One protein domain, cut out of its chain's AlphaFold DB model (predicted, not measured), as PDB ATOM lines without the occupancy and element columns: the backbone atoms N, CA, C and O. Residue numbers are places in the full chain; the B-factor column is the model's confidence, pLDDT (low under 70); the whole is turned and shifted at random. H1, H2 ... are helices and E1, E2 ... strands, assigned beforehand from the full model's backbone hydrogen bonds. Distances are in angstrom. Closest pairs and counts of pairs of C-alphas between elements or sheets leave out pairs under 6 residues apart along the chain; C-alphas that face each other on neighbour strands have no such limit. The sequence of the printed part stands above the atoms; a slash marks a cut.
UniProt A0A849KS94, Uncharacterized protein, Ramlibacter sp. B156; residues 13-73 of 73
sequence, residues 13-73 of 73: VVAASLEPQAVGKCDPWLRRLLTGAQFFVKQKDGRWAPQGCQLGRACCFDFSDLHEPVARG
ATOM      1  N   VAL A  13     -14.986 -37.769  46.879       79.38
ATOM      2  CA  VAL A  13     -16.323 -37.689  47.455       79.38
ATOM      3  C   VAL A  13     -16.850 -36.272  47.283       79.38
ATOM      4  O   VAL A  13     -16.208 -35.301  47.689       79.38
ATOM      5  N   VAL A  14     -18.037 -36.149  46.697       85.31
ATOM      6  CA  VAL A  14     -18.748 -34.872  46.579       85.31
ATOM      7  C   VAL A  14     -20.076 -34.962  47.306       85.31
ATOM      8  O   VAL A  14     -20.735 -35.996  47.269       85.31
ATOM      9  N   ALA A  15     -20.477 -33.886  47.971       87.06
ATOM     10  CA  ALA A  15     -21.854 -33.721  48.409       87.06
ATOM     11  C   ALA A  15     -22.641 -33.105  47.253       87.06
ATOM     12  O   ALA A  15     -22.291 -32.019  46.801       87.06
ATOM     13  N   ALA A  16     -23.667 -33.790  46.765       86.88
ATOM     14  CA  ALA A  16     -24.514 -33.309  45.681       86.88
ATOM     15  C   ALA A  16     -25.957 -33.765  45.895       86.88
ATOM     16  O   ALA A  16     -26.202 -34.764  46.576       86.88
ATOM     17  N   SER A  17     -26.906 -33.055  45.298       87.88
ATOM     18  CA  SER A  17     -28.256 -33.594  45.096       87.88
ATOM     19  C   SER A  17     -28.335 -34.240  43.716       87.88
ATOM     20  O   SER A  17     -27.533 -33.922  42.845       87.88
ATOM     21  N   LEU A  18     -29.286 -35.145  43.488       86.44
ATOM     22  CA  LEU A  18     -29.556 -35.620  42.128       86.44
ATOM     23  C   LEU A  18     -30.500 -34.676  41.403       86.44
ATOM     24  O   LEU A  18     -31.486 -34.203  41.974       86.44
ATOM     25  N   GLU A  19     -30.247 -34.503  40.113       88.19
ATOM     26  CA  GLU A  19     -31.202 -33.901  39.197       88.19
ATOM     27  C   GLU A  19     -32.538 -34.665  39.232       88.19
ATOM     28  O   GLU A  19     -32.546 -35.906  39.253       88.19
ATOM     29  N   PRO A  20     -33.696 -33.978  39.167       83.12
ATOM     30  CA  PRO A  20     -35.007 -34.627  39.229       83.12
ATOM     31  C   PRO A  20     -35.184 -35.736  38.181       83.12
ATOM     32  O   PRO A  20     -35.803 -36.769  38.449       83.12
ATOM     33  N   GLN A  21     -34.591 -35.555  36.998       84.81
ATOM     34  CA  GLN A  21     -34.595 -36.545  35.919       84.81
ATOM     35  C   GLN A  21     -33.817 -37.826  36.268       84.81
ATOM     36  O   GLN A  21     -34.218 -38.916  35.859       84.81
ATOM     37  N   ALA A  22     -32.730 -37.717  37.036       83.75
ATOM     38  CA  ALA A  22     -31.918 -38.849  37.472       83.75
ATOM     39  C   ALA A  22     -32.603 -39.607  38.618       83.75
ATOM     40  O   ALA A  22     -32.689 -40.838  38.588       83.75
ATOM     41  N   VAL A  23     -33.212 -38.877  39.562       80.44
ATOM     42  CA  VAL A  23     -34.074 -39.457  40.608       80.44
ATOM     43  C   VAL A  23     -35.247 -40.214  39.980       80.44
ATOM     44  O   VAL A  23     -35.563 -41.328  40.394       80.44
ATOM     45  N   GLY A  24     -35.858 -39.668  38.926       79.19
ATOM     46  CA  GLY A  24     -36.958 -40.306  38.198       79.19
ATOM     47  C   GLY A  24     -36.628 -41.691  37.623       79.19
ATOM     48  O   GLY A  24     -37.530 -42.511  37.466       79.19
ATOM     49  N   LYS A  25     -35.354 -42.003  37.368       80.19
ATOM     50  CA  LYS A  25     -34.923 -43.325  36.874       80.19
ATOM     51  C   LYS A  25     -34.770 -44.366  37.988       80.19
ATOM     52  O   LYS A  25     -34.707 -45.556  37.698       80.19
ATOM     53  N   CYS A  26     -34.711 -43.931  39.245       78.75
ATOM     54  CA  CYS A  26     -34.544 -44.814  40.395       78.75
ATOM     55  C   CYS A  26     -35.877 -45.431  40.828       78.75
ATOM     56  O   CYS A  26     -36.941 -44.820  40.664       78.75
ATOM     57  N   ASP A  27     -35.814 -46.606  41.455       79.62
ATOM     58  CA  ASP A  27     -36.969 -47.218  42.108       79.62
ATOM     59  C   ASP A  27     -37.575 -46.281  43.170       79.62
ATOM     60  O   ASP A  27     -36.839 -45.541  43.825       79.62
ATOM     61  N   PRO A  28     -38.895 -46.327  43.431       79.31
ATOM     62  CA  PRO A  28     -39.561 -45.415  44.367       79.31
ATOM     63  C   PRO A  28     -38.946 -45.367  45.776       79.31
ATOM     64  O   PRO A  28     -38.982 -44.325  46.432       79.31
ATOM     65  N   TRP A  29     -38.373 -46.479  46.242       77.06
ATOM     66  CA  TRP A  29     -37.686 -46.552  47.532       77.06
ATOM     67  C   TRP A  29     -36.326 -45.840  47.495       77.06
ATOM     68  O   TRP A  29     -36.022 -45.062  48.398       77.06
ATOM     69  N   LEU A  30     -35.559 -46.017  46.413       74.94
ATOM     70  CA  LEU A  30     -34.320 -45.280  46.165       74.94
ATOM     71  C   LEU A  30     -34.593 -43.792  45.993       74.94
ATOM     72  O   LEU A  30     -33.843 -42.992  46.523       74.94
ATOM     73  N   ARG A  31     -35.694 -43.396  45.347       77.81
ATOM     74  CA  ARG A  31     -36.051 -41.973  45.226       77.81
ATOM     75  C   ARG A  31     -36.127 -41.286  46.581       77.81
ATOM     76  O   ARG A  31     -35.597 -40.199  46.712       77.81
ATOM     77  N   ARG A  32     -36.737 -41.928  47.582       78.31
ATOM     78  CA  ARG A  32     -36.835 -41.379  48.946       78.31
ATOM     79  C   ARG A  32     -35.502 -41.354  49.688       78.31
ATOM     80  O   ARG A  32     -35.287 -40.476  50.513       78.31
ATOM     81  N   LEU A  33     -34.634 -42.327  49.430       76.25
ATOM     82  CA  LEU A  33     -33.298 -42.353  50.026       76.25
ATOM     83  C   LEU A  33     -32.376 -41.317  49.385       76.25
ATOM     84  O   LEU A  33     -31.555 -40.734  50.079       76.25
ATOM     85  N   LEU A  34     -32.541 -41.097  48.079       77.12
ATOM     86  CA  LEU A  34     -31.707 -40.224  47.264       77.12
ATOM     87  C   LEU A  34     -32.287 -38.810  47.088       77.12
ATOM     88  O   LEU A  34     -31.727 -37.999  46.353       77.12
ATOM     89  N   THR A  35     -33.420 -38.503  47.730       76.94
ATOM     90  CA  THR A  35     -33.982 -37.149  47.769       76.94
ATOM     91  C   THR A  35     -33.181 -36.266  48.719       76.94
ATOM     92  O   THR A  35     -33.240 -36.449  49.932       76.94
ATOM     93  N   GLY A  36     -32.496 -35.268  48.159       81.44
ATOM     94  CA  GLY A  36     -31.717 -34.273  48.896       81.44
ATOM     95  C   GLY A  36     -30.215 -34.376  48.640       81.44
ATOM     96  O   GLY A  36     -29.767 -35.127  47.773       81.44
ATOM     97  N   ALA A  37     -29.445 -33.594  49.398       82.56
ATOM     98  CA  ALA A  37     -27.993 -33.579  49.302       82.56
ATOM     99  C   ALA A  37     -27.392 -34.791  50.016       82.56
ATOM    100  O   ALA A  37     -27.661 -35.041  51.193       82.56
ATOM    101  N   GLN A  38     -26.537 -35.518  49.312       84.56
ATOM    102  CA  GLN A  38     -25.902 -36.729  49.802       84.56
ATOM    103  C   GLN A  38     -24.516 -36.896  49.193       84.56
ATOM    104  O   GLN A  38     -24.137 -36.211  48.244       84.56
ATOM    105  N   PHE A  39     -23.736 -37.803  49.765       85.69
ATOM    106  CA  PHE A  39     -22.378 -38.027  49.307       85.69
ATOM    107  C   PHE A  39     -22.354 -38.992  48.131       85.69
ATOM    108  O   PHE A  39     -22.958 -40.061  48.182       85.69
ATOM    109  N   PHE A  40     -21.611 -38.630  47.097       87.00
ATOM    110  CA  PHE A  40     -21.334 -39.454  45.936       87.00
ATOM    111  C   PHE A  40     -19.844 -39.717  45.835       87.00
ATOM    112  O   PHE A  40     -19.036 -38.803  45.982       87.00
ATOM    113  N   VAL A  41     -19.488 -40.964  45.547       84.75
ATOM    114  CA  VAL A  41     -18.107 -41.411  45.388       84.75
ATOM    115  C   VAL A  41     -17.849 -41.733  43.925       84.75
ATOM    116  O   VAL A  41     -18.572 -42.549  43.335       84.75
ATOM    117  N   LYS A  42     -16.794 -41.138  43.359       86.19
ATOM    118  CA  LYS A  42     -16.352 -41.434  41.994       86.19
ATOM    119  C   LYS A  42     -15.795 -42.858  41.918       86.19
ATOM    120  O   LYS A  42     -14.809 -43.196  42.578       86.19
ATOM    121  N   GLN A  43     -16.456 -43.690  41.124       83.44
ATOM    122  CA  GLN A  43     -16.124 -45.086  40.871       83.44
ATOM    123  C   GLN A  43     -14.999 -45.208  39.829       83.44
ATOM    124  O   GLN A  43     -14.645 -44.250  39.139       83.44
ATOM    125  N   LYS A  44     -14.421 -46.410  39.698       80.12
ATOM    126  CA  LYS A  44     -13.338 -46.683  38.730       80.12
ATOM    127  C   LYS A  44     -13.769 -46.489  37.270       80.12
ATOM    128  O   LYS A  44     -12.933 -46.127  36.447       80.12
ATOM    129  N   ASP A  45     -15.050 -46.702  36.971       79.38
ATOM    130  CA  ASP A  45     -15.654 -46.496  35.646       79.38
ATOM    131  C   ASP A  45     -15.912 -45.011  35.317       79.38
ATOM    132  O   ASP A  45     -16.387 -44.697  34.231       79.38
ATOM    133  N   GLY A  46     -15.584 -44.095  36.237       80.94
ATOM    134  CA  GLY A  46     -15.772 -42.654  36.084       80.94
ATOM    135  C   GLY A  46     -17.143 -42.144  36.527       80.94
ATOM    136  O   GLY A  46     -17.313 -40.928  36.621       80.94
ATOM    137  N   ARG A  47     -18.090 -43.032  36.855       86.19
ATOM    138  CA  ARG A  47     -19.429 -42.655  37.323       86.19
ATOM    139  C   ARG A  47     -19.460 -42.384  38.824       86.19
ATOM    140  O   ARG A  47     -18.548 -42.742  39.567       86.19
ATOM    141  N   TRP A  48     -20.538 -41.770  39.283       85.31
ATOM    142  CA  TRP A  48     -20.765 -41.388  40.670       85.31
ATOM    143  C   TRP A  48     -21.803 -42.296  41.316       85.31
ATOM    144  O   TRP A  48     -22.922 -42.415  40.826       85.31
ATOM    145  N   ALA A  49     -21.448 -42.929  42.430       84.88
ATOM    146  CA  ALA A  49     -22.371 -43.770  43.187       84.88
ATOM    147  C   ALA A  49     -22.632 -43.168  44.575       84.88
ATOM    148  O   ALA A  49     -21.690 -42.667  45.194       84.88
ATOM    149  N   PRO A  50     -23.870 -43.222  45.090       84.31
ATOM    150  CA  PRO A  50     -24.177 -42.737  46.429       84.31
ATOM    151  C   PRO A  50     -23.400 -43.532  47.490       84.31
ATOM    152  O   PRO A  50     -23.375 -44.768  47.491       84.31
ATOM    153  N   GLN A  51     -22.747 -42.815  48.400       79.62
ATOM    154  CA  GLN A  51     -21.960 -43.383  49.486       79.62
ATOM    155  C   GLN A  51     -22.879 -44.155  50.441       79.62
ATOM    156  O   GLN A  51     -23.863 -43.619  50.940       79.62
ATOM    157  N   GLY A  52     -22.551 -45.419  50.715       69.38
ATOM    158  CA  GLY A  52     -23.329 -46.263  51.631       69.38
ATOM    159  C   GLY A  52     -24.410 -47.124  50.968       69.38
ATOM    160  O   GLY A  52     -25.010 -47.954  51.649       69.38
ATOM    161  N   CYS A  53     -24.615 -47.036  49.648       63.97
ATOM    162  CA  CYS A  53     -25.406 -48.034  48.922       63.97
ATOM    163  C   CYS A  53     -24.633 -49.364  48.805       63.97
ATOM    164  O   CYS A  53     -24.091 -49.697  47.756       63.97
ATOM    165  N   GLN A  54     -24.609 -50.161  49.879       55.66
ATOM    166  CA  GLN A  54     -24.173 -51.570  49.843       55.66
ATOM    167  C   GLN A  54     -25.236 -52.507  49.236       55.66
ATOM    168  O   GLN A  54     -25.006 -53.704  49.072       55.66
ATOM    169  N   LEU A  55     -26.410 -51.976  48.880       52.62
ATOM    170  CA  LEU A  55     -27.542 -52.727  48.343       52.62
ATOM    171  C   LEU A  55     -27.372 -53.017  46.843       52.62
ATOM    172  O   LEU A  55     -28.080 -52.443  46.028       52.62
ATOM    173  N   GLY A  56     -26.424 -53.895  46.496       50.28
ATOM    174  CA  GLY A  56     -26.430 -54.837  45.353       50.28
ATOM    175  C   GLY A  56     -26.594 -54.346  43.901       50.28
ATOM    176  O   GLY A  56     -26.307 -55.109  42.985       50.28
ATOM    177  N   ARG A  57     -27.036 -53.112  43.663       54.84
ATOM    178  CA  ARG A  57     -27.280 -52.447  42.375       54.84
ATOM    179  C   ARG A  57     -27.258 -50.938  42.632       54.84
ATOM    180  O   ARG A  57     -28.281 -50.266  42.553       54.84
ATOM    181  N   ALA A  58     -26.109 -50.407  43.040       60.22
ATOM    182  CA  ALA A  58     -25.970 -48.966  43.201       60.22
ATOM    183  C   ALA A  58     -26.229 -48.311  41.837       60.22
ATOM    184  O   ALA A  58     -25.528 -48.600  40.869       60.22
ATOM    185  N   CYS A  59     -27.270 -47.482  41.738       75.44
ATOM    186  CA  CYS A  59     -27.440 -46.614  40.583       75.44
ATOM    187  C   CYS A  59     -26.184 -45.745  40.486       75.44
ATOM    188  O   CYS A  59     -25.877 -44.984  41.403       75.44
ATOM    189  N   CYS A  60     -25.429 -45.929  39.407       82.19
ATOM    190  CA  CYS A  60     -24.331 -45.049  39.059       82.19
ATOM    191  C   CYS A  60     -24.891 -43.912  38.206       82.19
ATOM    192  O   CYS A  60     -25.677 -44.155  37.289       82.19
ATOM    193  N   PHE A  61     -24.462 -42.700  38.508       86.06
ATOM    194  CA  PHE A  61     -24.909 -41.466  37.885       86.06
ATOM    195  C   PHE A  61     -23.740 -40.788  37.183       86.06
ATOM    196  O   PHE A  61     -22.586 -40.929  37.604       86.06
ATOM    197  N   ASP A  62     -24.020 -40.059  36.112       88.31
ATOM    198  CA  ASP A  62     -23.004 -39.227  35.479       88.31
ATOM    199  C   ASP A  62     -22.834 -37.926  36.276       88.31
ATOM    200  O   ASP A  62     -23.703 -37.531  37.050       88.31
ATOM    201  N   PHE A  63     -21.707 -37.228  36.113       85.81
ATOM    202  CA  PHE A  63     -21.497 -35.956  36.820       85.81
ATOM    203  C   PHE A  63     -22.588 -34.923  36.484       85.81
ATOM    204  O   PHE A  63     -22.974 -34.134  37.335       85.81
ATOM    205  N   SER A  64     -23.141 -34.976  35.266       87.25
ATOM    206  CA  SER A  64     -24.268 -34.144  34.825       87.25
ATOM    207  C   SER A  64     -25.592 -34.442  35.530       87.25
ATOM    208  O   SER A  64     -26.520 -33.649  35.425       87.25
ATOM    209  N   ASP A  65     -25.705 -35.585  36.207       87.06
ATOM    210  CA  ASP A  65     -26.866 -35.914  37.035       87.06
ATOM    211  C   ASP A  65     -26.736 -35.336  38.457       87.06
ATOM    212  O   ASP A  65     -27.689 -35.417  39.235       87.06
ATOM    213  N   LEU A  66     -25.568 -34.788  38.818       87.00
ATOM    214  CA  LEU A  66     -25.298 -34.188  40.122       87.00
ATOM    215  C   LEU A  66     -25.589 -32.682  40.087       87.00
ATOM    216  O   LEU A  66     -24.894 -31.914  39.423       87.00
ATOM    217  N   HIS A  67     -26.573 -32.255  40.868       87.19
ATOM    218  CA  HIS A  67     -26.898 -30.853  41.094       87.19
ATOM    219  C   HIS A  67     -26.046 -30.291  42.243       87.19
ATOM    220  O   HIS A  67     -26.028 -30.846  43.349       87.19
ATOM    221  N   GLU A  68     -25.357 -29.178  41.975       84.06
ATOM    222  CA  GLU A  68     -24.490 -28.446  42.917       84.06
ATOM    223  C   GLU A  68     -23.458 -29.321  43.667       84.06
ATOM    224  O   GLU A  68     -23.421 -29.327  44.900       84.06
ATOM    225  N   PRO A  69     -22.583 -30.064  42.961       82.06
ATOM    226  CA  PRO A  69     -21.594 -30.907  43.614       82.06
ATOM    227  C   PRO A  69     -20.516 -30.073  44.325       82.06
ATOM    228  O   PRO A  69     -19.784 -29.285  43.717       82.06
ATOM    229  N   VAL A  70     -20.377 -30.295  45.633       83.19
ATOM    230  CA  VAL A  70     -19.358 -29.684  46.493       83.19
ATOM    231  C   VAL A  70     -18.318 -30.732  46.862       83.19
ATOM    232  O   VAL A  70     -18.632 -31.732  47.511       83.19
ATOM    233  N   ALA A  71     -17.064 -30.498  46.478       75.44
ATOM    234  CA  ALA A  71     -15.964 -31.388  46.833       75.44
ATOM    235  C   ALA A  71     -15.673 -31.322  48.340       75.44
ATOM    236  O   ALA A  71     -15.528 -30.232  48.903       75.44
ATOM    237  N   ARG A  72     -15.545 -32.486  48.985       66.62
ATOM    238  CA  ARG A  72     -14.871 -32.588  50.285       66.62
ATOM    239  C   ARG A  72     -13.400 -32.909  50.024       66.62
ATOM    240  O   ARG A  72     -13.108 -33.939  49.423       66.62
ATOM    241  N   GLY A  73     -12.524 -31.981  50.417       54.59
ATOM    242  CA  GLY A  73     -11.074 -32.187  50.461       54.59
ATOM    243  C   GLY A  73     -10.659 -33.086  51.613       54.59
ATOM    244  O   GLY A  73     -11.427 -33.161  52.603       54.59
TER     245      GLY A  73
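AT A GLANCE: This is residues 13 to 73 of the 73 residues of an uncharacterized protein of Ramlibacter sp. B156 (UniProt A0A849KS94). What is the shape? A small, strongly twisted four-stranded sheet has two short helices, H1 and H2, beyond one end, and a long loop, residues 51 to 65, joins its edges. What makes it? The 61 printed residues include E1, H1, H2, E2, E3, E4, mixed in class; the antiparallel sheet runs E3, E2, E1, E4. It is compact, radius of gyration of the C-alphas 10.5 A, spanning 32 by 23 by 17 A.

IN THESE COORDINATES: Where are the strands? E1 is residues 13 to 18, 14.4 A, from C-alpha 13 at (-16.323, -37.689, 47.455); E2 38 to 42, 13.2 A; E3 48 to 50, 6.8 A; E4 66 to 71, 11.8 A, to C-alpha 71 at (-15.964, -31.388, 46.833). And the helices? H1 is residues 20 to 24, 6.1 A, and H2 28 to 33, 9.0 A.

HOW THE PARTS SIT: Which atoms pair? Within hydrogen-bond range are N 15 and O 70 of E1 and E4, 2.9 A; N 14 and O 40 of E1 and E2, 2.9 A; N 41 and O 49 of hairpin E2 and E3, 2.8 A. Where are the helices? H1 only grazes the sheet; H2 is not on it. They are close but not clearly touching, closest C-alphas Val 23 and Arg 31, 5.6 A; every O i to N i+4 pair is within range in both.

THE WHOLE: Any cut? The printed part has no cut; E3 to E4 is a long link. Where is confidence low? Residues 52 to 58 and 72 to 73 are under 70.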